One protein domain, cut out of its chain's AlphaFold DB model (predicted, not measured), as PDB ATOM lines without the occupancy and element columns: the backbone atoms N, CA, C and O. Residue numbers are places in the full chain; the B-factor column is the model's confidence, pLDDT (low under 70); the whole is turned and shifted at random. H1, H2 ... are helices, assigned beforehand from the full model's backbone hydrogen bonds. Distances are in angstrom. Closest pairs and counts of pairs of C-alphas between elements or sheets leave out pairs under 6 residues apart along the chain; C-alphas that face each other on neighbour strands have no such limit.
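What this domain is: This is residues 534 to 727 of the 857 residues of the protein "Uncharacterized protein FLJ21062" of Camponotus floridanus (UniProt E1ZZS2). One very long helix, H9, runs along one side of the domain, with H8 and H7 packed on it one after the other; its residues 714 to 727 stick out from the body. Beyond H7 and H8, away from H9, H2 and H5 pack on H7, H4 of the hairpin H3 and H4 packs on H8, and H1 and H6 pair far out. The printed part has 194 residues with nine named helices, H1 to H9, and no named strand: all helix, loose, with a radius of gyration of the C-alphas of 20.1 A, elongated at 69 by 41 by 31 A.

Where its parts are: H1, residues 535 to 540, begins at C-alpha 535 (-15.025, 46.578, -30.651). H2 is residues 550 to 565, 22.7 A; H3 585 to 592; H4 602 to 607; H5 611 to 624, 20.0 A; H6 626 to 635; H7 645 to 655; H8 657 to 676, 28.8 A. H9, residues 682 to 727, spans 67.6 A and ends at C-alpha 727 (-27.667, 17.461, -58.276).

How they stand to each other: H1 touches H6, C-alphas of Gly 535 and Tyr 629 being closest at 5.3 A. H2 touches H7 about perpendicular at 75 degrees, closest C-alphas Ala 555 and Asp 647, 5.4 A. With residues 554 to 561 alone H2 touches H5, closest C-alphas Trp 558 and Arg 612, 5.9 A. H3 and H4 form a hairpin, closest C-alphas Gln 587 and Pro 602, 5.5 A. H4 touches residues 661 to 668 of H8 alone, closest C-alphas Thr 603 and Met 665, 6.1 A. H7 touches residues 702 to 713 of H9 alone, closest C-alphas Val 649 and Gln 706, 5.4 A. H8 and H9 form a hairpin at a shallow tilt of 34 degrees, only just short of steep, opposite ways; closest are C-alphas of Gly 663 and His 695, 4.8 A. O i to N i+4 pairs are within hydrogen-bond range throughout H1 to H6 and H8, in 6 of 7 in H7 and 41 of 42 in H9.

The domain as a whole: The C-alphas farthest apart, Gly 677 and Arg 727, are 70.8 A apart. The printed part has no cut; the link H2 to H3 is long. Residues 639 to 642 are under pLDDT 70.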
ATOM      1  N   CYS A 534     -13.102  49.749 -28.616       87.56
ATOM      2  CA  CYS A 534     -13.458  50.067 -30.004       87.56
ATOM      3  C   CYS A 534     -14.175  48.920 -30.741       87.56
ATOM      4  O   CYS A 534     -14.482  49.059 -31.927       87.56
ATOM      5  N   GLY A 535     -14.458  47.799 -30.062       86.00
ATOM      6  CA  GLY A 535     -15.025  46.578 -30.651       86.00
ATOM      7  C   GLY A 535     -16.208  46.786 -31.612       86.00
ATOM      8  O   GLY A 535     -16.162  46.224 -32.707       86.00
ATOM      9  N   PRO A 536     -17.212  47.635 -31.293       87.62
ATOM     10  CA  PRO A 536     -18.320  47.946 -32.191       87.62
ATOM     11  C   PRO A 536     -17.852  48.431 -33.561       87.62
ATOM     12  O   PRO A 536     -18.229  47.851 -34.567       87.62
ATOM     13  N   CYS A 537     -16.975  49.434 -33.605       88.81
ATOM     14  CA  CYS A 537     -16.459  49.992 -34.853       88.81
ATOM     15  C   CYS A 537     -15.573  48.994 -35.613       88.81
ATOM     16  O   CYS A 537     -15.642  48.904 -36.836       88.81
ATOM     17  N   LEU A 538     -14.755  48.227 -34.885       90.12
ATOM     18  CA  LEU A 538     -13.855  47.227 -35.463       90.12
ATOM     19  C   LEU A 538     -14.616  46.081 -36.138       90.12
ATOM     20  O   LEU A 538     -14.241  45.642 -37.225       90.12
ATOM     21  N   CYS A 539     -15.701  45.606 -35.519       87.81
ATOM     22  CA  CYS A 539     -16.485  44.505 -36.067       87.81
ATOM     23  C   CYS A 539     -17.367  44.946 -37.250       87.81
ATOM     24  O   CYS A 539     -17.581  44.167 -38.183       87.81
ATOM     25  N   THR A 540     -17.859  46.188 -37.263       89.44
ATOM     26  CA  THR A 540     -18.773  46.696 -38.301       89.44
ATOM     27  C   THR A 540     -18.061  47.290 -39.513       89.44
ATOM     28  O   THR A 540     -18.676  47.345 -40.576       89.44
ATOM     29  N   TRP A 541     -16.790  47.699 -39.401       91.69
ATOM     30  CA  TRP A 541     -16.046  48.272 -40.527       91.69
ATOM     31  C   TRP A 541     -15.933  47.292 -41.703       91.69
ATOM     32  O   TRP A 541     -15.715  46.088 -41.524       91.69
ATOM     33  N   ARG A 542     -16.079  47.814 -42.923       88.62
ATOM     34  CA  ARG A 542     -15.941  47.071 -44.177       88.62
ATOM     35  C   ARG A 542     -15.103  47.890 -45.146       88.62
ATOM     36  O   ARG A 542     -15.346  49.086 -45.266       88.62
ATOM     37  N   GLY A 543     -14.189  47.222 -45.842       84.44
ATOM     38  CA  GLY A 543     -13.378  47.835 -46.889       84.44
ATOM     39  C   GLY A 543     -14.197  48.244 -48.111       84.44
ATOM     40  O   GLY A 543     -15.404  47.984 -48.200       84.44
ATOM     41  N   ALA A 544     -13.528  48.852 -49.090       81.69
ATOM     42  CA  ALA A 544     -14.171  49.379 -50.298       81.69
ATOM     43  C   ALA A 544     -14.969  48.317 -51.089       81.69
ATOM     44  O   ALA A 544     -15.992  48.621 -51.707       81.69
ATOM     45  N   ASP A 545     -14.537  47.054 -51.036       79.12
ATOM     46  CA  ASP A 545     -15.194  45.905 -51.671       79.12
ATOM     47  C   ASP A 545     -16.452  45.403 -50.928       79.12
ATOM     48  O   ASP A 545     -17.143  44.501 -51.414       79.12
ATOM     49  N   LYS A 546     -16.746  45.970 -49.747       79.25
ATOM     50  CA  LYS A 546     -17.804  45.593 -48.792       79.25
ATOM     51  C   LYS A 546     -17.712  44.168 -48.231       79.25
ATOM     52  O   LYS A 546     -18.558  43.783 -47.421       79.25
ATOM     53  N   LYS A 547     -16.714  43.385 -48.638       75.06
ATOM     54  CA  LYS A 547     -16.522  41.973 -48.265       75.06
ATOM     55  C   LYS A 547     -15.374  41.806 -47.278       75.06
ATOM     56  O   LYS A 547     -15.434  40.936 -46.413       75.06
ATOM     57  N   THR A 548     -14.360  42.653 -47.383       81.44
ATOM     58  CA  THR A 548     -13.187  42.663 -46.521       81.44
ATOM     59  C   THR A 548     -13.549  43.276 -45.170       81.44
ATOM     60  O   THR A 548     -13.957  44.433 -45.078       81.44
ATOM     61  N   GLY A 549     -13.430  42.483 -44.105       88.94
ATOM     62  CA  GLY A 549     -13.505  42.962 -42.722       88.94
ATOM     63  C   GLY A 549     -12.125  43.313 -42.160       88.94
ATOM     64  O   GLY A 549     -11.103  43.093 -42.812       88.94
ATOM     65  N   LEU A 550     -12.083  43.787 -40.911       90.88
ATOM     66  CA  LEU A 550     -10.837  44.160 -40.228       90.88
ATOM     67  C   LEU A 550      -9.783  43.043 -40.262       90.88
ATOM     68  O   LEU A 550      -8.645  43.282 -40.647       90.88
ATOM     69  N   MET A 551     -10.157  41.814 -39.894       90.81
ATOM     70  CA  MET A 551      -9.210  40.693 -39.830       90.81
ATOM     71  C   MET A 551      -8.597  40.364 -41.200       90.81
ATOM     72  O   MET A 551      -7.414  40.037 -41.277       90.81
ATOM     73  N   SER A 552      -9.367  40.513 -42.280       91.88
ATOM     74  CA  SER A 552      -8.862  40.373 -43.648       91.88
ATOM     75  C   SER A 552      -7.922  41.517 -44.028       91.88
ATOM     76  O   SER A 552      -6.846  41.252 -44.554       91.88
ATOM     77  N   LEU A 553      -8.258  42.770 -43.691       93.62
ATOM     78  CA  LEU A 553      -7.363  43.916 -43.896       93.62
ATOM     79  C   LEU A 553      -6.017  43.706 -43.183       93.62
ATOM     80  O   LEU A 553      -4.964  43.846 -43.803       93.62
ATOM     81  N   LEU A 554      -6.036  43.321 -41.901       95.12
ATOM     82  CA  LEU A 554      -4.816  43.061 -41.130       95.12
ATOM     83  C   LEU A 554      -3.995  41.916 -41.743       95.12
ATOM     84  O   LEU A 554      -2.772  42.021 -41.833       95.12
ATOM     85  N   ALA A 555      -4.645  40.848 -42.218       94.31
ATOM     86  CA  ALA A 555      -3.970  39.738 -42.888       94.31
ATOM     87  C   ALA A 555      -3.356  40.139 -44.244       94.31
ATOM     88  O   ALA A 555      -2.266  39.675 -44.580       94.31
ATOM     89  N   ILE A 556      -4.014  41.013 -45.012       93.56
ATOM     90  CA  ILE A 556      -3.472  41.575 -46.260       93.56
ATOM     91  C   ILE A 556      -2.227  42.411 -45.958       93.56
ATOM     92  O   ILE A 556      -1.160  42.126 -46.498       93.56
ATOM     93  N   VAL A 557      -2.337  43.374 -45.040       95.25
ATOM     94  CA  VAL A 557      -1.232  44.269 -44.663       95.25
ATOM     95  C   VAL A 557      -0.044  43.483 -44.089       95.25
ATOM     96  O   VAL A 557       1.109  43.817 -44.359       95.25
ATOM     97  N   TRP A 558      -0.307  42.404 -43.346       95.38
ATOM     98  CA  TRP A 558       0.725  41.484 -42.867       95.38
ATOM     99  C   TRP A 558       1.517  40.849 -44.015       95.38
ATOM    100  O   TRP A 558       2.747  40.861 -43.997       95.38
ATOM    101  N   ARG A 559       0.818  40.293 -45.014       94.06
ATOM    102  CA  ARG A 559       1.448  39.631 -46.167       94.06
ATOM    103  C   ARG A 559       2.252  40.606 -47.019       94.06
ATOM    104  O   ARG A 559       3.364  40.290 -47.417       94.06
ATOM    105  N   GLU A 560       1.734  41.811 -47.231       94.38
ATOM    106  CA  GLU A 560       2.466  42.856 -47.950       94.38
ATOM    107  C   GLU A 560       3.760  43.259 -47.225       94.38
ATOM    108  O   GLU A 560       4.775  43.544 -47.868       94.38
ATOM    109  N   GLU A 561       3.768  43.271 -45.884       94.12
ATOM    110  CA  GLU A 561       5.013  43.477 -45.143       94.12
ATOM    111  C   GLU A 561       5.973  42.290 -45.283       94.12
ATOM    112  O   GLU A 561       7.168  42.521 -45.463       94.12
ATOM    113  N   GLU A 562       5.486  41.048 -45.220       92.94
ATOM    114  CA  GLU A 562       6.311  39.852 -45.438       92.94
ATOM    115  C   GLU A 562       7.010  39.883 -46.798       92.94
ATOM    116  O   GLU A 562       8.226  39.676 -46.861       92.94
ATOM    117  N   ASP A 563       6.277  40.233 -47.856       92.75
ATOM    118  CA  ASP A 563       6.828  40.408 -49.198       92.75
ATOM    119  C   ASP A 563       7.906  41.509 -49.210       92.75
ATOM    120  O   ASP A 563       9.001  41.313 -49.743       92.75
ATOM    121  N   ARG A 564       7.649  42.647 -48.544       93.00
ATOM    122  CA  ARG A 564       8.596  43.774 -48.427       93.00
ATOM    123  C   ARG A 564       9.908  43.388 -47.737       93.00
ATOM    124  O   ARG A 564      10.960  43.905 -48.112       93.00
ATOM    125  N   ILE A 565       9.866  42.525 -46.719       92.12
ATOM    126  CA  ILE A 565      11.061  42.070 -45.978       92.12
ATOM    127  C   ILE A 565      11.664  40.767 -46.532       92.12
ATOM    128  O   ILE A 565      12.673  40.274 -46.011       92.12
ATOM    129  N   GLY A 566      11.090  40.238 -47.615       91.25
ATOM    130  CA  GLY A 566      11.600  39.094 -48.366       91.25
ATOM    131  C   GLY A 566      11.284  37.730 -47.747       91.25
ATOM    132  O   GLY A 566      12.018  36.776 -48.000       91.25
ATOM    133  N   ILE A 567      10.233  37.620 -46.932       91.12
ATOM    134  CA  ILE A 567       9.746  36.331 -46.422       91.12
ATOM    135  C   ILE A 567       8.932  35.655 -47.522       91.12
ATOM    136  O   ILE A 567       7.948  36.202 -48.009       91.12
ATOM    137  N   LYS A 568       9.317  34.436 -47.904       87.12
ATOM    138  CA  LYS A 568       8.629  33.685 -48.960       87.12
ATOM    139  C   LYS A 568       7.498  32.829 -48.390       87.12
ATOM    140  O   LYS A 568       7.677  32.145 -47.380       87.12
ATOM    141  N   ARG A 569       6.362  32.791 -49.085       87.31
ATOM    142  CA  ARG A 569       5.249  31.861 -48.828       87.31
ATOM    143  C   ARG A 569       5.149  30.801 -49.924       87.31
ATOM    144  O   ARG A 569       5.624  31.003 -51.042       87.31
ATOM    145  N   ARG A 570       4.554  29.653 -49.591       86.38
ATOM    146  CA  ARG A 570       4.214  28.608 -50.566       86.38
ATOM    147  C   ARG A 570       3.024  29.065 -51.419       86.38
ATOM    148  O   ARG A 570       2.333  30.022 -51.076       86.38
ATOM    149  N   ALA A 571       2.764  28.366 -52.525       81.81
ATOM    150  CA  ALA A 571       1.662  28.696 -53.440       81.81
ATOM    151  C   ALA A 571       0.272  28.636 -52.771       81.81
ATOM    152  O   ALA A 571      -0.641  29.358 -53.162       81.81
ATOM    153  N   ASP A 572       0.125  27.811 -51.733       79.94
ATOM    154  CA  ASP A 572      -1.078  27.697 -50.902       79.94
ATOM    155  C   ASP A 572      -1.171  28.773 -49.797       79.94
ATOM    156  O   ASP A 572      -2.127  28.796 -49.024       79.94
ATOM    157  N   GLY A 573      -0.195  29.686 -49.722       80.88
ATOM    158  CA  GLY A 573      -0.112  30.749 -48.723       80.88
ATOM    159  C   GLY A 573       0.514  30.331 -47.391       80.88
ATOM    160  O   GLY A 573       0.661  31.191 -46.524       80.88
ATOM    161  N   SER A 574       0.899  29.066 -47.207       86.31
ATOM    162  CA  SER A 574       1.547  28.583 -45.977       86.31
ATOM    163  C   SER A 574       3.020  29.012 -45.870       86.31
ATOM    164  O   SER A 574       3.620  29.517 -46.830       86.31
ATOM    165  N   ILE A 575       3.610  28.847 -44.681       88.31
ATOM    166  CA  ILE A 575       5.029  29.151 -44.454       88.31
ATOM    167  C   ILE A 575       5.944  28.231 -45.283       88.31
ATOM    168  O   ILE A 575       5.676  27.043 -45.472       88.31
ATOM    169  N   THR A 576       7.036  28.788 -45.813       85.81
ATOM    170  CA  THR A 576       8.053  28.006 -46.542       85.81
ATOM    171  C   THR A 576       9.076  27.402 -45.591       85.81
ATOM    172  O   THR A 576       9.305  26.197 -45.644       85.81
ATOM    173  N   ASP A 577       9.640  28.241 -44.725       84.38
ATOM    174  CA  ASP A 577      10.661  27.900 -43.741       84.38
ATOM    175  C   ASP A 577      10.018  27.634 -42.372       84.38
ATOM    176  O   ASP A 577       9.424  28.530 -41.764       84.38
ATOM    177  N   SER A 578      10.112  26.385 -41.914       83.88
ATOM    178  CA  SER A 578       9.647  25.951 -40.597       83.88
ATOM    179  C   SER A 578      10.722  26.053 -39.512       83.88
ATOM    180  O   SER A 578      10.379  25.978 -38.334       83.88
ATOM    181  N   GLU A 579      11.996  26.267 -39.856       82.56
ATOM    182  CA  GLU A 579      13.065  26.459 -38.871       82.56
ATOM    183  C   GLU A 579      13.132  27.902 -38.373       82.56
ATOM    184  O   GLU A 579      13.303  28.125 -37.175       82.56
ATOM    185  N   LEU A 580      12.988  28.874 -39.280       82.19
ATOM    186  CA  LEU A 580      13.030  30.311 -38.978       82.19
ATOM    187  C   LEU A 580      11.809  31.042 -39.561       82.19
ATOM    188  O   LEU A 580      11.945  31.981 -40.358       82.19
ATOM    189  N   PRO A 581      10.583  30.655 -39.161       82.75
ATOM    190  CA  PRO A 581       9.381  31.307 -39.654       82.75
ATOM    191  C   PRO A 581       9.400  32.796 -39.284       82.75
ATOM    192  O   PRO A 581       9.808  33.189 -38.190       82.75
ATOM    193  N   GLN A 582       8.909  33.639 -40.194       87.06
ATOM    194  CA  GLN A 582       8.774  35.090 -39.994       87.06
ATOM    195  C   GLN A 582      10.094  35.881 -39.856       87.06
ATOM    196  O   GLN A 582      10.056  37.057 -39.468       87.06
ATOM    197  N   MET A 583      11.250  35.281 -40.163       90.69
ATOM    198  CA  MET A 583      12.541  35.979 -40.181       90.69
ATOM    199  C   MET A 583      12.783  36.655 -41.541       90.69
ATOM    200  O   MET A 583      12.793  35.999 -42.579       90.69
ATOM    201  N   GLY A 584      12.972  37.978 -41.545       91.12
ATOM    202  CA  GLY A 584      13.218  38.749 -42.771       91.12
ATOM    203  C   GLY A 584      14.643  38.588 -43.314       91.12
ATOM    204  O   GLY A 584      15.572  38.272 -42.572       91.12
ATOM    205  N   THR A 585      14.856  38.894 -44.598       91.94
ATOM    206  CA  THR A 585      16.175  38.746 -45.260       91.94
ATOM    207  C   THR A 585      17.259  39.614 -44.607       91.94
ATOM    208  O   THR A 585      18.400  39.177 -44.429       91.94
ATOM    209  N   LYS A 586      16.907  40.852 -44.228       91.31
ATOM    210  CA  LYS A 586      17.828  41.770 -43.542       91.31
ATOM    211  C   LYS A 586      18.174  41.258 -42.143       91.31
ATOM    212  O   LYS A 586      19.349  41.090 -41.849       91.31
ATOM    213  N   GLN A 587      17.163  40.922 -41.337       92.56
ATOM    214  CA  GLN A 587      17.352  40.354 -39.998       92.56
ATOM    215  C   GLN A 587      18.224  39.093 -40.044       92.56
ATOM    216  O   GLN A 587      19.138  38.940 -39.238       92.56
ATOM    217  N   TRP A 588      17.979  38.204 -41.011       92.75
ATOM    218  CA  TRP A 588      18.788  37.008 -41.222       92.75
ATOM    219  C   TRP A 588      20.246  37.362 -41.534       92.75
ATOM    220  O   TRP A 588      21.162  36.830 -40.914       92.75
ATOM    221  N   THR A 589      20.482  38.313 -42.438       91.81
ATOM    222  CA  THR A 589      21.843  38.773 -42.755       91.81
ATOM    223  C   THR A 589      22.539  39.331 -41.514       91.81
ATOM    224  O   THR A 589      23.661  38.930 -41.216       91.81
ATOM    225  N   ASP A 590      21.849  40.169 -40.745       90.94
ATOM    226  CA  ASP A 590      22.391  40.790 -39.537       90.94
ATOM    227  C   ASP A 590      22.651  39.769 -38.414       90.94
ATOM    228  O   ASP A 590      23.611  39.902 -37.665       90.94
ATOM    229  N   THR A 591      21.856  38.701 -38.337       90.38
ATOM    230  CA  THR A 591      22.012  37.636 -37.330       90.38
ATOM    231  C   THR A 591      23.113  36.636 -37.688       90.38
ATOM    232  O   THR A 591      23.832  36.133 -36.820       90.38
ATOM    233  N   TYR A 592      23.222  36.279 -38.970       89.69
ATOM    234  CA  TYR A 592      24.059  35.164 -39.413       89.69
ATOM    235  C   TYR A 592      25.377  35.596 -40.060       89.69
ATOM    236  O   TYR A 592      26.333  34.823 -39.997       89.69
ATOM    237  N   ARG A 593      25.439  36.786 -40.672       87.50
ATOM    238  CA  ARG A 593      26.613  37.274 -41.422       87.50
ATOM    239  C   ARG A 593      27.306  38.474 -40.783       87.50
ATOM    240  O   ARG A 593      28.499  38.646 -41.014       87.50
ATOM    241  N   SER A 594      26.588  39.285 -40.014       87.56
ATOM    242  CA  SER A 594      27.156  40.448 -39.326       87.56
ATOM    243  C   SER A 594      27.693  40.082 -37.935       87.56
ATOM    244  O   SER A 594      27.323  39.060 -37.348       87.56
ATOM    245  N   GLN A 595      28.591  40.919 -37.407       86.62
ATOM    246  CA  GLN A 595      29.061  40.813 -36.026       86.62
ATOM    247  C   GLN A 595      28.010  41.412 -35.087       86.62
ATOM    248  O   GLN A 595      27.629  42.572 -35.246       86.62
ATOM    249  N   LEU A 596      27.538  40.614 -34.131       88.06
ATOM    250  CA  LEU A 596      26.536  41.039 -33.158       88.06
ATOM    251  C   LEU A 596      27.183  41.893 -32.060       88.06
ATOM    252  O   LEU A 596      28.321  41.651 -31.654       88.06
ATOM    253  N   THR A 597      26.445  42.882 -31.561       83.81
ATOM    254  CA  THR A 597      26.884  43.780 -30.482       83.81
ATOM    255  C   THR A 597      25.980  43.621 -29.265       83.81
ATOM    256  O   THR A 597      24.785  43.400 -29.432       83.81
ATOM    257  N   ALA A 598      26.515  43.811 -28.055       79.00
ATOM    258  CA  ALA A 598      25.738  43.728 -26.812       79.00
ATOM    259  C   ALA A 598      24.519  44.674 -26.788       79.00
ATOM    260  O   ALA A 598      23.477  44.321 -26.246       79.00
ATOM    261  N   ASP A 599      24.635  45.842 -27.425       83.00
ATOM    262  CA  ASP A 599      23.629  46.908 -27.346       83.00
ATOM    263  C   ASP A 599      22.534  46.823 -28.425       83.00
ATOM    264  O   ASP A 599      21.642  47.671 -28.469       83.00
ATOM    265  N   ALA A 600      22.586  45.834 -29.326       83.94
ATOM    266  CA  ALA A 600      21.658  45.762 -30.453       83.94
ATOM    267  C   ALA A 600      21.264  44.326 -30.814       83.94
ATOM    268  O   ALA A 600      22.099  43.507 -31.191       83.94
ATOM    269  N   SER A 601      19.957  44.058 -30.785       90.38
ATOM    270  CA  SER A 601      19.356  42.822 -31.298       90.38
ATOM    271  C   SER A 601      18.734  43.083 -32.676       90.38
ATOM    272  O   SER A 601      17.826  43.921 -32.777       90.38
ATOM    273  N   PRO A 602      19.165  42.373 -33.739       92.69
ATOM    274  CA  PRO A 602      18.515  42.432 -35.048       92.69
ATOM    275  C   PRO A 602      17.006  42.165 -34.987       92.69
ATOM    276  O   PRO A 602      16.243  42.821 -35.696       92.69
ATOM    277  N   THR A 603      16.553  41.259 -34.115       92.75
ATOM    278  CA  THR A 603      15.126  40.978 -33.908       92.75
ATOM    279  C   THR A 603      14.379  42.194 -33.372       92.75
ATOM    280  O   THR A 603      13.321  42.535 -33.902       92.75
ATOM    281  N   ILE A 604      14.922  42.876 -32.358       91.50
ATOM    282  CA  ILE A 604      14.301  44.086 -31.801       91.50
ATOM    283  C   ILE A 604      14.248  45.192 -32.861       91.50
ATOM    284  O   ILE A 604      13.208  45.826 -33.036       91.50
ATOM    285  N   ILE A 605      15.332  45.385 -33.617       91.00
ATOM    286  CA  ILE A 605      15.389  46.372 -34.706       91.00
ATOM    287  C   ILE A 605      14.326  46.077 -35.776       91.00
ATOM    288  O   ILE A 605      13.681  47.006 -36.253       91.00
ATOM    289  N   ASP A 606      14.106  44.806 -36.129       90.75
ATOM    290  CA  ASP A 606      13.049  44.399 -37.069       90.75
ATOM    291  C   ASP A 606      11.640  44.670 -36.515       90.75
ATOM    292  O   ASP A 606      10.744  45.052 -37.262       90.75
ATOM    293  N   MET A 607      11.430  44.519 -35.203       90.94
ATOM    294  CA  MET A 607      10.139  44.808 -34.567       90.94
ATOM    295  C   MET A 607       9.839  46.311 -34.483       90.94
ATOM    296  O   MET A 607       8.671  46.712 -34.598       90.94
ATOM    297  N   ILE A 608      10.870  47.142 -34.289       85.50
ATOM    298  CA  ILE A 608      10.759  48.601 -34.205       85.50
ATOM    299  C   ILE A 608      10.375  49.150 -35.587       85.50
ATOM    300  O   ILE A 608      11.154  49.157 -36.533       85.50
ATOM    301  N   GLY A 609       9.135  49.629 -35.711       80.38
ATOM    302  CA  GLY A 609       8.614  50.176 -36.970       80.38
ATOM    303  C   GLY A 609       8.010  49.144 -37.931       80.38
ATOM    304  O   GLY A 609       7.660  49.504 -39.059       80.38
ATOM    305  N   SER A 610       7.829  47.895 -37.491       92.44
ATOM    306  CA  SER A 610       7.051  46.888 -38.223       92.44
ATOM    307  C   SER A 610       5.544  47.100 -38.040       92.44
ATOM    308  O   SER A 610       5.100  47.581 -36.989       92.44
ATOM    309  N   VAL A 611       4.744  46.762 -39.057       94.88
ATOM    310  CA  VAL A 611       3.279  46.698 -38.929       94.88
ATOM    311  C   VAL A 611       2.834  45.377 -38.308       94.88
ATOM    312  O   VAL A 611       1.851  45.373 -37.572       94.88
ATOM    313  N   ARG A 612       3.604  44.293 -38.475       94.88
ATOM    314  CA  ARG A 612       3.358  42.985 -37.841       94.88
ATOM    315  C   ARG A 612       3.244  43.067 -36.320       94.88
ATOM    316  O   ARG A 612       2.319  42.498 -35.750       94.88
ATOM    317  N   SER A 613       4.122  43.821 -35.652       94.75
ATOM    318  CA  SER A 613       4.040  43.998 -34.192       94.75
ATOM    319  C   SER A 613       2.750  44.693 -33.756       94.75
ATOM    320  O   SER A 613       2.143  44.281 -32.774       94.75
ATOM    321  N   LYS A 614       2.281  45.684 -34.521       95.19
ATOM    322  CA  LYS A 614       1.030  46.413 -34.251       95.19
ATOM    323  C   LYS A 614      -0.196  45.544 -34.514       95.19
ATOM    324  O   LYS A 614      -1.105  45.503 -33.697       95.19
ATOM    325  N   ILE A 615      -0.190  44.801 -35.624       96.44
ATOM    326  CA  ILE A 615      -1.252  43.849 -35.972       96.44
ATOM    327  C   ILE A 615      -1.400  42.793 -34.874       96.44
ATOM    328  O   ILE A 615      -2.515  42.548 -34.422       96.44
ATOM    329  N   PHE A 616      -0.287  42.208 -34.414       95.62
ATOM    330  CA  PHE A 616      -0.300  41.262 -33.301       95.62
ATOM    331  C   PHE A 616      -0.949  41.869 -32.053       95.62
ATOM    332  O   PHE A 616      -1.862  41.266 -31.493       95.62
ATOM    333  N   SER A 617      -0.525  43.071 -31.652       94.25
ATOM    334  CA  SER A 617      -1.080  43.747 -30.477       94.25
ATOM    335  C   SER A 617      -2.582  44.004 -30.605       94.25
ATOM    336  O   SER A 617      -3.322  43.689 -29.681       94.25
ATOM    337  N   ILE A 618      -3.052  44.500 -31.755       94.12
ATOM    338  CA  ILE A 618      -4.485  44.734 -32.001       94.12
ATOM    339  C   ILE A 618      -5.280  43.431 -31.865       94.12
ATOM    340  O   ILE A 618      -6.300  43.409 -31.182       94.12
ATOM    341  N   VAL A 619      -4.804  42.338 -32.471       93.06
ATOM    342  CA  VAL A 619      -5.472  41.031 -32.377       93.06
ATOM    343  C   VAL A 619      -5.533  40.552 -30.925       93.06
ATOM    344  O   VAL A 619      -6.590  40.116 -30.482       93.06
ATOM    345  N   LYS A 620      -4.452  40.704 -30.147       93.69
ATOM    346  CA  LYS A 620      -4.443  40.325 -28.724       93.69
ATOM    347  C   LYS A 620      -5.327  41.203 -27.842       93.69
ATOM    348  O   LYS A 620      -5.908  40.692 -26.891       93.69
ATOM    349  N   ILE A 621      -5.476  42.487 -28.160       91.19
ATOM    350  CA  ILE A 621      -6.433  43.360 -27.468       91.19
ATOM    351  C   ILE A 621      -7.871  42.910 -27.760       91.19
ATOM    352  O   ILE A 621      -8.678  42.830 -26.839       91.19
ATOM    353  N   ILE A 622      -8.182  42.553 -29.011       89.69
ATOM    354  CA  ILE A 622      -9.505  42.023 -29.377       89.69
ATOM    355  C   ILE A 622      -9.783  40.702 -28.648       89.69
ATOM    356  O   ILE A 622     -10.853  40.562 -28.071       89.69
ATOM    357  N   GLU A 623      -8.822  39.771 -28.621       88.81
ATOM    358  CA  GLU A 623      -8.946  38.497 -27.890       88.81
ATOM    359  C   GLU A 623      -9.120  38.697 -26.375       88.81
ATOM    360  O   GLU A 623      -9.845  37.951 -25.724       88.81
ATOM    361  N   LYS A 624      -8.470  39.706 -25.788       87.62
ATOM    362  CA  LYS A 624      -8.629  40.035 -24.363       87.62
ATOM    363  C   LYS A 624     -10.058  40.485 -24.031       87.62
ATOM    364  O   LYS A 624     -10.539  40.209 -22.938       87.62
ATOM    365  N   ASP A 625     -10.717  41.180 -24.955       86.81
ATOM    366  CA  ASP A 625     -12.102  41.648 -24.834       86.81
ATOM    367  C   ASP A 625     -13.090  40.769 -25.640       86.81
ATOM    368  O   ASP A 625     -14.155  41.255 -26.037       86.81
ATOM    369  N   ASP A 626     -12.764  39.490 -25.881       85.50
ATOM    370  CA  ASP A 626     -13.513  38.602 -26.790       85.50
ATOM    371  C   ASP A 626     -15.006  38.525 -26.449       85.50
ATOM    372  O   ASP A 626     -15.848  38.713 -27.325       85.50
ATOM    373  N   ASP A 627     -15.350  38.404 -25.163       86.44
ATOM    374  CA  ASP A 627     -16.744  38.396 -24.703       86.44
ATOM    375  C   ASP A 627     -17.514  39.630 -25.191       86.44
ATOM    376  O   ASP A 627     -18.607  39.536 -25.758       86.44
ATOM    377  N   LYS A 628     -16.932  40.823 -25.009       86.81
ATOM    378  CA  LYS A 628     -17.552  42.087 -25.425       86.81
ATOM    379  C   LYS A 628     -17.580  42.207 -26.944       86.81
ATOM    380  O   LYS A 628     -18.539  42.752 -27.500       86.81
ATOM    381  N   TYR A 629     -16.534  41.733 -27.614       85.75
ATOM    382  CA  TYR A 629     -16.420  41.764 -29.065       85.75
ATOM    383  C   TYR A 629     -17.468  40.863 -29.730       85.75
ATOM    384  O   TYR A 629     -18.168  41.299 -30.646       85.75
ATOM    385  N   GLU A 630     -17.668  39.651 -29.217       84.25
ATOM    386  CA  GLU A 630     -18.692  38.720 -29.687       84.25
ATOM    387  C   GLU A 630     -20.110  39.209 -29.359       84.25
ATOM    388  O   GLU A 630     -21.007  39.090 -30.197       84.25
ATOM    389  N   ILE A 631     -20.326  39.854 -28.204       85.44
ATOM    390  CA  ILE A 631     -21.594  40.548 -27.912       85.44
ATOM    391  C   ILE A 631     -21.869  41.632 -28.960       85.44
ATOM    392  O   ILE A 631     -22.970  41.677 -29.514       85.44
ATOM    393  N   ALA A 632     -20.886  42.481 -29.274       83.06
ATOM    394  CA  ALA A 632     -21.039  43.523 -30.289       83.06
ATOM    395  C   ALA A 632     -21.340  42.915 -31.667       83.06
ATOM    396  O   ALA A 632     -22.267  43.338 -32.358       83.06
ATOM    397  N   LYS A 633     -20.621  41.858 -32.044       83.38
ATOM    398  CA  LYS A 633     -20.793  41.183 -33.330       83.38
ATOM    399  C   LYS A 633     -22.173  40.547 -33.494       83.38
ATOM    400  O   LYS A 633     -22.784  40.677 -34.560       83.38
ATOM    401  N   LYS A 634     -22.692  39.924 -32.430       84.25
ATOM    402  CA  LYS A 634     -24.068  39.405 -32.365       84.25
ATOM    403  C   LYS A 634     -25.093  40.539 -32.413       84.25
ATOM    404  O   LYS A 634     -26.057  40.447 -33.172       84.25
ATOM    405  N   HIS A 635     -24.869  41.622 -31.664       83.50
ATOM    406  CA  HIS A 635     -25.751  42.792 -31.624       83.50
ATOM    407  C   HIS A 635     -25.931  43.430 -33.008       83.50
ATOM    408  O   HIS A 635     -27.060  43.655 -33.444       83.50
ATOM    409  N   TYR A 636     -24.832  43.645 -33.737       79.12
ATOM    410  CA  TYR A 636     -24.860  44.211 -35.089       79.12
ATOM    411  C   TYR A 636     -25.223  43.198 -36.184       79.12
ATOM    412  O   TYR A 636     -25.202  43.554 -37.360       79.12
ATOM    413  N   LYS A 637     -25.572  41.952 -35.818       77.94
ATOM    414  CA  LYS A 637     -25.963  40.872 -36.740       77.94
ATOM    415  C   LYS A 637     -25.004  40.757 -37.921       77.94
ATOM    416  O   LYS A 637     -25.411  40.782 -39.081       77.94
ATOM    417  N   ILE A 638     -23.709  40.678 -37.631       73.88
ATOM    418  CA  ILE A 638     -22.696  40.610 -38.679       73.88
ATOM    419  C   ILE A 638     -22.790  39.255 -39.393       73.88
ATOM    420  O   ILE A 638     -22.276  38.247 -38.921       73.88
ATOM    421  N   LEU A 639     -23.436  39.259 -40.560       56.69
ATOM    422  CA  LEU A 639     -23.595  38.116 -41.467       56.69
ATOM    423  C   LEU A 639     -22.354  37.925 -42.357       56.69
ATOM    424  O   LEU A 639     -22.468  37.759 -43.570       56.69
ATOM    425  N   LEU A 640     -21.151  38.048 -41.791       55.59
ATOM    426  CA  LEU A 640     -19.935  37.838 -42.576       55.59
ATOM    427  C   LEU A 640     -19.822  36.365 -42.974       55.59
ATOM    428  O   LEU A 640     -20.013  35.471 -42.149       55.59
ATOM    429  N   HIS A 641     -19.451  36.138 -44.235       56.47
ATOM    430  CA  HIS A 641     -18.896  34.863 -44.659       56.47
ATOM    431  C   HIS A 641     -17.677  34.516 -43.806       56.47
ATOM    432  O   HIS A 641     -16.956  35.388 -43.315       56.47
ATOM    433  N   GLU A 642     -17.457  33.219 -43.644       67.94
ATOM    434  CA  GLU A 642     -16.245  32.684 -43.056       67.94
ATOM    435  C   GLU A 642     -14.990  33.370 -43.629       67.94
ATOM    436  O   GLU A 642     -14.851  33.510 -44.845       67.94
ATOM    437  N   LEU A 643     -14.090  33.820 -42.740       80.88
ATOM    438  CA  LEU A 643     -12.804  34.433 -43.108       80.88
ATOM    439  C   LEU A 643     -12.110  33.617 -44.213       80.88
ATOM    440  O   LEU A 643     -11.976  32.402 -44.033       80.88
ATOM    441  N   PRO A 644     -11.622  34.247 -45.301       85.62
ATOM    442  CA  PRO A 644     -10.953  33.535 -46.382       85.62
ATOM    443  C   PRO A 644      -9.815  32.649 -45.871       85.62
ATOM    444  O   PRO A 644      -9.076  33.028 -44.959       85.62
ATOM    445  N   ILE A 645      -9.618  31.490 -46.506       85.88
ATOM    446  CA  ILE A 645      -8.595  30.500 -46.116       85.88
ATOM    447  C   ILE A 645      -7.217  31.153 -45.996       85.88
ATOM    448  O   ILE A 645      -6.514  30.961 -45.008       85.88
ATOM    449  N   LYS A 646      -6.853  31.976 -46.989       88.06
ATOM    450  CA  LYS A 646      -5.574  32.695 -47.020       88.06
ATOM    451  C   LYS A 646      -5.384  33.584 -45.789       88.06
ATOM    452  O   LYS A 646      -4.280  33.654 -45.258       88.06
ATOM    453  N   ASP A 647      -6.450  34.222 -45.311       90.38
ATOM    454  CA  ASP A 647      -6.407  35.071 -44.122       90.38
ATOM    455  C   ASP A 647      -6.309  34.229 -42.850       90.38
ATOM    456  O   ASP A 647      -5.467  34.519 -42.005       90.38
ATOM    457  N   ARG A 648      -7.066  33.126 -42.747       88.38
ATOM    458  CA  ARG A 648      -6.952  32.167 -41.628       88.38
ATOM    459  C   ARG A 648      -5.535  31.603 -41.496       88.38
ATOM    460  O   ARG A 648      -4.984  31.561 -40.400       88.38
ATOM    461  N   VAL A 649      -4.920  31.227 -42.619       91.38
ATOM    462  CA  VAL A 649      -3.532  30.745 -42.685       91.38
ATOM    463  C   VAL A 649      -2.550  31.823 -42.218       91.38
ATOM    464  O   VAL A 649      -1.628  31.521 -41.456       91.38
ATOM    465  N   THR A 650      -2.738  33.083 -42.629       92.88
ATOM    466  CA  THR A 650      -1.931  34.210 -42.136       92.88
ATOM    467  C   THR A 650      -2.105  34.416 -40.631       92.88
ATOM    468  O   THR A 650      -1.102  34.579 -39.937       92.88
ATOM    469  N   LEU A 651      -3.330  34.345 -40.105       91.56
ATOM    470  CA  LEU A 651      -3.613  34.537 -38.679       91.56
ATOM    471  C   LEU A 651      -2.939  33.486 -37.780       91.56
ATOM    472  O   LEU A 651      -2.564  33.822 -36.661       91.56
ATOM    473  N   CYS A 652      -2.666  32.268 -38.270       90.62
ATOM    474  CA  CYS A 652      -1.829  31.305 -37.536       90.62
ATOM    475  C   CYS A 652      -0.411  31.834 -37.258       90.62
ATOM    476  O   CYS A 652       0.156  31.543 -36.206       90.62
ATOM    477  N   CYS A 653       0.167  32.605 -38.188       92.31
ATOM    478  CA  CYS A 653       1.458  33.261 -37.974       92.31
ATOM    479  C   CYS A 653       1.330  34.434 -36.999       92.31
ATOM    480  O   CYS A 653       2.215  34.623 -36.168       92.31
ATOM    481  N   VAL A 654       0.239  35.205 -37.104       93.94
ATOM    482  CA  VAL A 654      -0.029  36.349 -36.220       93.94
ATOM    483  C   VAL A 654      -0.125  35.880 -34.771       93.94
ATOM    484  O   VAL A 654       0.612  36.387 -33.937       93.94
ATOM    485  N   ASP A 655      -0.934  34.859 -34.480       92.19
ATOM    486  CA  ASP A 655      -1.126  34.311 -33.126       92.19
ATOM    487  C   ASP A 655       0.201  33.934 -32.438       92.19
ATOM    488  O   ASP A 655       0.412  34.183 -31.250       92.19
ATOM    489  N   MET A 656       1.147  33.396 -33.212       92.19
ATOM    490  CA  MET A 656       2.444  32.939 -32.714       92.19
ATOM    491  C   MET A 656       3.559  33.993 -32.802       92.19
ATOM    492  O   MET A 656       4.686  33.709 -32.393       92.19
ATOM    493  N   TYR A 657       3.282  35.205 -33.293       93.75
ATOM    494  CA  TYR A 657       4.304  36.194 -33.651       93.75
ATOM    495  C   TYR A 657       5.282  36.522 -32.519       93.75
ATOM    496  O   TYR A 657       6.493  36.414 -32.709       93.75
ATOM    497  N   LEU A 658       4.776  36.883 -31.332       93.06
ATOM    498  CA  LEU A 658       5.635  37.237 -30.199       93.06
ATOM    499  C   LEU A 658       6.519  36.060 -29.772       93.06
ATOM    500  O   LEU A 658       7.703  36.243 -29.505       93.06
ATOM    501  N   ARG A 659       5.973  34.838 -29.773       92.06
ATOM    502  CA  ARG A 659       6.731  33.621 -29.440       92.06
ATOM    503  C   ARG A 659       7.845  33.373 -30.453       92.06
ATOM    504  O   ARG A 659       8.979  33.112 -30.064       92.06
ATOM    505  N   LEU A 660       7.549  33.523 -31.745       92.25
ATOM    506  CA  LEU A 660       8.560  33.413 -32.795       92.25
ATOM    507  C   LEU A 660       9.668  34.454 -32.623       92.25
ATOM    508  O   LEU A 660      10.840  34.101 -32.720       92.25
ATOM    509  N   LYS A 661       9.320  35.707 -32.310       93.50
ATOM    510  CA  LYS A 661      10.295  36.778 -32.080       93.50
ATOM    511  C   LYS A 661      11.174  36.522 -30.858       93.50
ATOM    512  O   LYS A 661      12.390  36.642 -30.961       93.50
ATOM    513  N   LEU A 662      10.603  36.061 -29.747       91.88
ATOM    514  CA  LEU A 662      11.388  35.646 -28.580       91.88
ATOM    515  C   LEU A 662      12.367  34.514 -28.930       91.88
ATOM    516  O   LEU A 662      13.534  34.573 -28.553       91.88
ATOM    517  N   GLY A 663      11.940  33.516 -29.709       91.62
ATOM    518  CA  GLY A 663      12.827  32.445 -30.183       91.62
ATOM    519  C   GLY A 663      13.972  32.932 -31.087       91.62
ATOM    520  O   GLY A 663      15.106  32.459 -30.969       91.62
ATOM    521  N   GLN A 664      13.710  33.926 -31.942       92.06
ATOM    522  CA  GLN A 664      14.743  34.579 -32.758       92.06
ATOM    523  C   GLN A 664      15.768  35.319 -31.879       92.06
ATOM    524  O   GLN A 664      16.968  35.191 -32.117       92.06
ATOM    525  N   MET A 665      15.331  35.987 -30.804       92.25
ATOM    526  CA  MET A 665      16.236  36.624 -29.833       92.25
ATOM    527  C   MET A 665      17.124  35.609 -29.102       92.25
ATOM    528  O   MET A 665      18.322  35.838 -28.953       92.25
ATOM    529  N   TRP A 666      16.581  34.457 -28.691       92.38
ATOM    530  CA  TRP A 666      17.389  33.375 -28.104       92.38
ATOM    531  C   TRP A 666      18.442  32.843 -29.083       92.38
ATOM    532  O   TRP A 666      19.570  32.538 -28.689       92.38
ATOM    533  N   THR A 667      18.099  32.786 -30.370       91.44
ATOM    534  CA  THR A 667      19.031  32.396 -31.433       91.44
ATOM    535  C   THR A 667      20.157  33.422 -31.587       91.44
ATOM    536  O   THR A 667      21.324  33.043 -31.675       91.44
ATOM    537  N   GLU A 668      19.835  34.716 -31.562       92.31
ATOM    538  CA  GLU A 668      20.821  35.804 -31.580       92.31
ATOM    539  C   GLU A 668      21.747  35.757 -30.362       92.31
ATOM    540  O   GLU A 668      22.963  35.829 -30.530       92.31
ATOM    541  N   LEU A 669      21.201  35.552 -29.158       91.56
ATOM    542  CA  LEU A 669      21.988  35.430 -27.928       91.56
ATOM    543  C   LEU A 669      22.975  34.260 -28.013       91.56
ATOM    544  O   LEU A 669      24.164  34.430 -27.739       91.56
ATOM    545  N   SER A 670      22.505  33.086 -28.446       90.94
ATOM    546  CA  SER A 670      23.367  31.913 -28.631       90.94
ATOM    547  C   SER A 670      24.515  32.193 -29.604       90.94
ATOM    548  O   SER A 670      25.635  31.744 -29.367       90.94
ATOM    549  N   ARG A 671      24.256  32.918 -30.700       90.19
ATOM    550  CA  ARG A 671      25.275  33.262 -31.702       90.19
ATOM    551  C   ARG A 671      26.239  34.327 -31.198       90.19
ATOM    552  O   ARG A 671      27.435  34.216 -31.444       90.19
ATOM    553  N   TYR A 672      25.743  35.327 -30.479       92.00
ATOM    554  CA  TYR A 672      26.569  36.368 -29.877       92.00
ATOM    555  C   TYR A 672      27.592  35.766 -28.904       92.00
ATOM    556  O   TYR A 672      28.786  36.029 -29.035       92.00
ATOM    557  N   LEU A 673      27.156  34.879 -28.000       90.81
ATOM    558  CA  LEU A 673      28.060  34.199 -27.063       90.81
ATOM    559  C   LEU A 673      29.151  33.397 -27.793       90.81
ATOM    560  O   LEU A 673      30.322  33.471 -27.420       90.81
ATOM    561  N   GLN A 674      28.789  32.707 -28.881       90.00
ATOM    562  CA  GLN A 674      29.745  31.996 -29.737       90.00
ATOM    563  C   GLN A 674      30.751  32.942 -30.411       90.00
ATOM    564  O   GLN A 674      31.939  32.636 -30.440       90.00
ATOM    565  N   GLN A 675      30.300  34.087 -30.935       89.50
ATOM    566  CA  GLN A 675      31.164  35.072 -31.601       89.50
ATOM    567  C   GLN A 675      32.160  35.733 -30.638       89.50
ATOM    568  O   GLN A 675      33.298  35.991 -31.022       89.50
ATOM    569  N   VAL A 676      31.746  35.995 -29.394       89.12
ATOM    570  CA  VAL A 676      32.603  36.606 -28.358       89.12
ATOM    571  C   VAL A 676      33.505  35.567 -27.671       89.12
ATOM    572  O   VAL A 676      34.455  35.930 -26.984       89.12
ATOM    573  N   GLY A 677      33.254  34.269 -27.874       88.31
ATOM    574  CA  GLY A 677      34.014  33.188 -27.241       88.31
ATOM    575  C   GLY A 677      33.650  32.963 -25.770       88.31
ATOM    576  O   GLY A 677      34.448  32.409 -25.013       88.31
ATOM    577  N   ILE A 678      32.455  33.388 -25.348       89.19
ATOM    578  CA  ILE A 678      31.956  33.192 -23.983       89.19
ATOM    579  C   ILE A 678      31.233  31.850 -23.923       89.19
ATOM    580  O   ILE A 678      30.243  31.631 -24.619       89.19
ATOM    581  N   THR A 679      31.708  30.957 -23.055       88.94
ATOM    582  CA  THR A 679      31.020  29.692 -22.778       88.94
ATOM    583  C   THR A 679      30.066  29.902 -21.600       88.94
ATOM    584  O   THR A 679      30.548  30.192 -20.502       88.94
ATOM    585  N   PRO A 680      28.736  29.807 -21.792       89.12
ATOM    586  CA  PRO A 680      27.787  29.918 -20.688       89.12
ATOM    587  C   PRO A 680      27.982  28.770 -19.688       89.12
ATOM    588  O   PRO A 680      28.493  27.703 -20.044       89.12
ATOM    589  N   LEU A 681      27.549  28.971 -18.439       91.50
ATOM    590  CA  LEU A 681      27.501  27.890 -17.452       91.50
ATOM    591  C   LEU A 681      26.644  26.740 -17.992       91.50
ATOM    592  O   LEU A 681      25.738  26.957 -18.794       91.50
ATOM    593  N   SER A 682      26.918  25.508 -17.555       87.88
ATOM    594  CA  SER A 682      26.266  24.314 -18.109       87.88
ATOM    595  C   SER A 682      24.740  24.436 -18.115       87.88
ATOM    596  O   SER A 682      24.124  24.190 -19.147       87.88
ATOM    597  N   VAL A 683      24.133  24.872 -17.011       90.94
ATOM    598  CA  VAL A 683      22.679  25.057 -16.894       90.94
ATOM    599  C   VAL A 683      22.162  26.090 -17.903       90.94
ATOM    600  O   VAL A 683      21.246  25.789 -18.667       90.94
ATOM    601  N   ASP A 684      22.797  27.261 -17.981       89.94
ATOM    602  CA  ASP A 684      22.405  28.341 -18.895       89.94
ATOM    603  C   ASP A 684      22.565  27.934 -20.366       89.94
ATOM    604  O   ASP A 684      21.704  28.217 -21.198       89.94
ATOM    605  N   GLY A 685      23.635  27.206 -20.692       89.62
ATOM    606  CA  GLY A 685      23.864  26.660 -22.027       89.62
ATOM    607  C   GLY A 685      22.769  25.680 -22.456       89.62
ATOM    608  O   GLY A 685      22.290  25.759 -23.589       89.62
ATOM    609  N   HIS A 686      22.321  24.801 -21.548       90.88
ATOM    610  CA  HIS A 686      21.196  23.899 -21.814       90.88
ATOM    611  C   HIS A 686      19.886  24.669 -21.998       90.88
ATOM    612  O   HIS A 686      19.134  24.354 -22.919       90.88
ATOM    613  N   LEU A 687      19.624  25.695 -21.183       91.00
ATOM    614  CA  LEU A 687      18.433  26.537 -21.318       91.00
ATOM    615  C   LEU A 687      18.408  27.265 -22.666       91.00
ATOM    616  O   LEU A 687      17.409  27.193 -23.377       91.00
ATOM    617  N   ILE A 688      19.515  27.896 -23.067       91.69
ATOM    618  CA  ILE A 688      19.623  28.585 -24.362       91.69
ATOM    619  C   ILE A 688      19.391  27.599 -25.513       91.69
ATOM    620  O   ILE A 688      18.576  27.865 -26.399       91.69
ATOM    621  N   ALA A 689      20.052  26.437 -25.491       89.62
ATOM    622  CA  ALA A 689      19.883  25.412 -26.519       89.62
ATOM    623  C   ALA A 689      18.437  24.890 -26.585       89.62
ATOM    624  O   ALA A 689      17.884  24.715 -27.672       89.62
ATOM    625  N   HIS A 690      17.804  24.695 -25.427       91.38
ATOM    626  CA  HIS A 690      16.415  24.270 -25.326       91.38
ATOM    627  C   HIS A 690      15.452  25.324 -25.891       91.38
ATOM    628  O   HIS A 690      14.570  24.978 -26.675       91.38
ATOM    629  N   MET A 691      15.656  26.611 -25.590       90.31
ATOM    630  CA  MET A 691      14.834  27.702 -26.132       90.31
ATOM    631  C   MET A 691      14.978  27.837 -27.656       90.31
ATOM    632  O   MET A 691      13.982  28.023 -28.358       90.31
ATOM    633  N   VAL A 692      16.193  27.677 -28.193       88.38
ATOM    634  CA  VAL A 692      16.433  27.647 -29.648       88.38
ATOM    635  C   VAL A 692      15.764  26.430 -30.297       88.38
ATOM    636  O   VAL A 692      15.206  26.539 -31.389       88.38
ATOM    637  N   HIS A 693      15.768  25.271 -29.635       88.69
ATOM    638  CA  HIS A 693      15.063  24.089 -30.128       88.69
ATOM    639  C   HIS A 693      13.542  24.297 -30.148       88.69
ATOM    640  O   HIS A 693      12.900  24.040 -31.166       88.69
ATOM    641  N   TRP A 694      12.977  24.847 -29.070       86.88
ATOM    642  CA  TRP A 694      11.552  25.175 -28.969       86.88
ATOM    643  C   TRP A 694      11.079  26.130 -30.063       86.88
ATOM    644  O   TRP A 694       9.982  25.960 -30.597       86.88
ATOM    645  N   HIS A 695      11.918  27.096 -30.447       87.19
ATOM    646  CA  HIS A 695      11.625  27.983 -31.569       87.19
ATOM    647  C   HIS A 695      11.329  27.208 -32.864       87.19
ATOM    648  O   HIS A 695      10.326  27.483 -33.526       87.19
ATOM    649  N   ARG A 696      12.139  26.190 -33.183       87.44
ATOM    650  CA  ARG A 696      11.932  25.326 -34.359       87.44
ATOM    651  C   ARG A 696      10.655  24.499 -34.229       87.44
ATOM    652  O   ARG A 696       9.889  24.383 -35.183       87.44
ATOM    653  N   SER A 697      10.371  23.975 -33.033       88.88
ATOM    654  CA  SER A 697       9.131  23.237 -32.761       88.88
ATOM    655  C   SER A 697       7.879  24.093 -32.997       88.88
ATOM    656  O   SER A 697       6.880  23.590 -33.514       88.88
ATOM    657  N   TRP A 698       7.918  25.394 -32.684       88.81
ATOM    658  CA  TRP A 698       6.806  26.305 -32.981       88.81
ATOM    659  C   TRP A 698       6.588  26.519 -34.478       88.81
ATOM    660  O   TRP A 698       5.436  26.614 -34.902       88.81
ATOM    661  N   GLY A 699       7.648  26.563 -35.289       88.19
ATOM    662  CA  GLY A 699       7.506  26.643 -36.742       88.19
ATOM    663  C   GLY A 699       6.822  25.408 -37.333       88.19
ATOM    664  O   GLY A 699       5.884  25.547 -38.118       88.19
ATOM    665  N   ILE A 700       7.188  24.211 -36.863       89.88
ATOM    666  CA  ILE A 700       6.528  22.949 -37.242       89.88
ATOM    667  C   ILE A 700       5.045  22.958 -36.838       89.88
ATOM    668  O   ILE A 700       4.181  22.592 -37.637       89.88
ATOM    669  N   LEU A 701       4.731  23.427 -35.625       91.44
ATOM    670  CA  LEU A 701       3.352  23.541 -35.138       91.44
ATOM    671  C   LEU A 701       2.503  24.471 -36.021       91.44
ATOM    672  O   LEU A 701       1.346  24.160 -36.313       91.44
ATOM    673  N   ILE A 702       3.054  25.613 -36.446       91.06
ATOM    674  CA  ILE A 702       2.361  26.544 -37.349       91.06
ATOM    675  C   ILE A 702       2.104  25.873 -38.697       91.06
ATOM    676  O   ILE A 702       0.978  25.934 -39.191       91.06
ATOM    677  N   GLU A 703       3.107  25.202 -39.268       90.81
ATOM    678  CA  GLU A 703       2.955  24.478 -40.533       90.81
ATOM    679  C   GLU A 703       1.861  23.405 -40.434       90.81
ATOM    680  O   GLU A 703       1.028  23.272 -41.329       90.81
ATOM    681  N   GLU A 704       1.808  22.666 -39.323       91.06
ATOM    682  CA  GLU A 704       0.778  21.658 -39.086       91.06
ATOM    683  C   GLU A 704      -0.625  22.261 -38.973       91.06
ATOM    684  O   GLU A 704      -1.560  21.751 -39.599       91.06
ATOM    685  N   ARG A 705      -0.779  23.370 -38.240       90.69
ATOM    686  CA  ARG A 705      -2.053  24.102 -38.150       90.69
ATOM    687  C   ARG A 705      -2.510  24.593 -39.524       90.69
ATOM    688  O   ARG A 705      -3.661  24.378 -39.894       90.69
ATOM    689  N   GLN A 706      -1.609  25.192 -40.302       91.75
ATOM    690  CA  GLN A 706      -1.912  25.671 -41.654       91.75
ATOM    691  C   GLN A 706      -2.302  24.520 -42.587       91.75
ATOM    692  O   GLN A 706      -3.290  24.625 -43.313       91.75
ATOM    693  N   ARG A 707      -1.593  23.388 -42.522       90.19
ATOM    694  CA  ARG A 707      -1.900  22.189 -43.312       90.19
ATOM    695  C   ARG A 707      -3.273  21.615 -42.975       90.19
ATOM    696  O   ARG A 707      -4.023  21.290 -43.891       90.19
ATOM    697  N   LYS A 708      -3.617  21.525 -41.685       90.56
ATOM    698  CA  LYS A 708      -4.942  21.072 -41.226       90.56
ATOM    699  C   LYS A 708      -6.053  21.986 -41.738       90.56
ATOM    700  O   LYS A 708      -7.048  21.483 -42.244       90.56
ATOM    701  N   LEU A 709      -5.863  23.307 -41.680       88.88
ATOM    702  CA  LEU A 709      -6.829  24.276 -42.213       88.88
ATOM    703  C   LEU A 709      -7.032  24.118 -43.724       88.88
ATOM    704  O   LEU A 709      -8.166  24.080 -44.190       88.88
ATOM    705  N   ILE A 710      -5.946  23.987 -44.488       88.81
ATOM    706  CA  ILE A 710      -6.019  23.811 -45.944       88.81
ATOM    707  C   ILE A 710      -6.697  22.480 -46.297       88.81
ATOM    708  O   ILE A 710      -7.526  22.438 -47.202       88.81
ATOM    709  N   ALA A 711      -6.375  21.398 -45.583       88.88
ATOM    710  CA  ALA A 711      -6.988  20.090 -45.798       88.88
ATOM    711  C   ALA A 711      -8.487  20.088 -45.460       88.88
ATOM    712  O   ALA A 711      -9.276  19.553 -46.233       88.88
ATOM    713  N   ALA A 712      -8.881  20.727 -44.353       87.00
ATOM    714  CA  ALA A 712     -10.280  20.838 -43.951       87.00
ATOM    715  C   ALA A 712     -11.121  21.559 -45.010       87.00
ATOM    716  O   ALA A 712     -12.232  21.128 -45.310       87.00
ATOM    717  N   VAL A 713     -10.578  22.616 -45.621       82.56
ATOM    718  CA  VAL A 713     -11.311  23.346 -46.659       82.56
ATOM    719  C   VAL A 713     -11.339  22.586 -47.978       82.56
ATOM    720  O   VAL A 713     -12.398  22.500 -48.578       82.56
ATOM    721  N   LYS A 714     -10.241  21.939 -48.391       85.06
ATOM    722  CA  LYS A 714     -10.272  21.047 -49.564       85.06
ATOM    723  C   LYS A 714     -11.333  19.959 -49.417       85.06
ATOM    724  O   LYS A 714     -12.076  19.703 -50.350       85.06
ATOM    725  N   HIS A 715     -11.435  19.364 -48.232       86.25
ATOM    726  CA  HIS A 715     -12.461  18.369 -47.946       86.25
ATOM    727  C   HIS A 715     -13.880  18.960 -48.001       86.25
ATOM    728  O   HIS A 715     -14.789  18.313 -48.514       86.25
ATOM    729  N   ALA A 716     -14.083  20.185 -47.503       84.75
ATOM    730  CA  ALA A 716     -15.360  20.890 -47.625       84.75
ATOM    731  C   ALA A 716     -15.715  21.204 -49.091       84.75
ATOM    732  O   ALA A 716     -16.841  20.939 -49.503       84.75
ATOM    733  N   ASP A 717     -14.756  21.683 -49.886       84.19
ATOM    734  CA  ASP A 717     -14.936  21.952 -51.317       84.19
ATOM    735  C   ASP A 717     -15.271  20.661 -52.081       84.19
ATOM    736  O   ASP A 717     -16.181  20.652 -52.903       84.19
ATOM    737  N   GLU A 718     -14.610  19.545 -51.757       87.56
ATOM    738  CA  GLU A 718     -14.928  18.229 -52.323       87.56
ATOM    739  C   GLU A 718     -16.344  17.757 -51.963       87.56
ATOM    740  O   GLU A 718     -16.993  17.098 -52.773       87.56
ATOM    741  N   ILE A 719     -16.836  18.040 -50.751       88.69
ATOM    742  CA  ILE A 719     -18.224  17.728 -50.375       88.69
ATOM    743  C   ILE A 719     -19.187  18.555 -51.226       88.69
ATOM    744  O   ILE A 719     -20.103  17.990 -51.817       88.69
ATOM    745  N   VAL A 720     -18.950  19.864 -51.344       87.88
ATOM    746  CA  VAL A 720     -19.791  20.756 -52.156       87.88
ATOM    747  C   VAL A 720     -19.784  20.327 -53.624       87.88
ATOM    748  O   VAL A 720     -20.844  20.239 -54.239       87.88
ATOM    749  N   GLU A 721     -18.620  19.986 -54.179       88.69
ATOM    750  CA  GLU A 721     -18.502  19.474 -55.546       88.69
ATOM    751  C   GLU A 721     -19.264  18.152 -55.717       88.69
ATOM    752  O   GLU A 721     -20.004  17.989 -56.688       88.69
ATOM    753  N   ARG A 722     -19.149  17.212 -54.766       88.31
ATOM    754  CA  ARG A 722     -19.923  15.957 -54.791       88.31
ATOM    755  C   ARG A 722     -21.426  16.216 -54.750       88.31
ATOM    756  O   ARG A 722     -22.158  15.569 -55.498       88.31
ATOM    757  N   ASP A 723     -21.878  17.159 -53.932       90.12
ATOM    758  CA  ASP A 723     -23.288  17.531 -53.823       90.12
ATOM    759  C   ASP A 723     -23.804  18.183 -55.115       90.12
ATOM    760  O   ASP A 723     -24.903  17.872 -55.584       90.12
ATOM    761  N   GLU A 724     -23.010  19.047 -55.750       87.81
ATOM    762  CA  GLU A 724     -23.341  19.633 -57.052       87.81
ATOM    763  C   GLU A 724     -23.370  18.579 -58.166       87.81
ATOM    764  O   GLU A 724     -24.319  18.536 -58.954       87.81
ATOM    765  N   LEU A 725     -22.387  17.676 -58.206       87.44
ATOM    766  CA  LEU A 725     -22.368  16.550 -59.142       87.44
ATOM    767  C   LEU A 725     -23.570  15.623 -58.930       87.44
ATOM    768  O   LEU A 725     -24.165  15.167 -59.909       87.44
ATOM    769  N   ALA A 726     -23.970  15.382 -57.678       87.00
ATOM    770  CA  ALA A 726     -25.181  14.637 -57.352       87.00
ATOM    771  C   ALA A 726     -26.430  15.351 -57.887       87.00
ATOM    772  O   ALA A 726     -27.228  14.723 -58.579       87.00
ATOM    773  N   ARG A 727     -26.558  16.672 -57.700       87.38
ATOM    774  CA  ARG A 727     -27.667  17.461 -58.276       87.38
ATOM    775  C   ARG A 727     -27.700  17.398 -59.804       87.38
ATOM    776  O   ARG A 727     -28.771  17.241 -60.394       87.38
TER     777      ARG A 727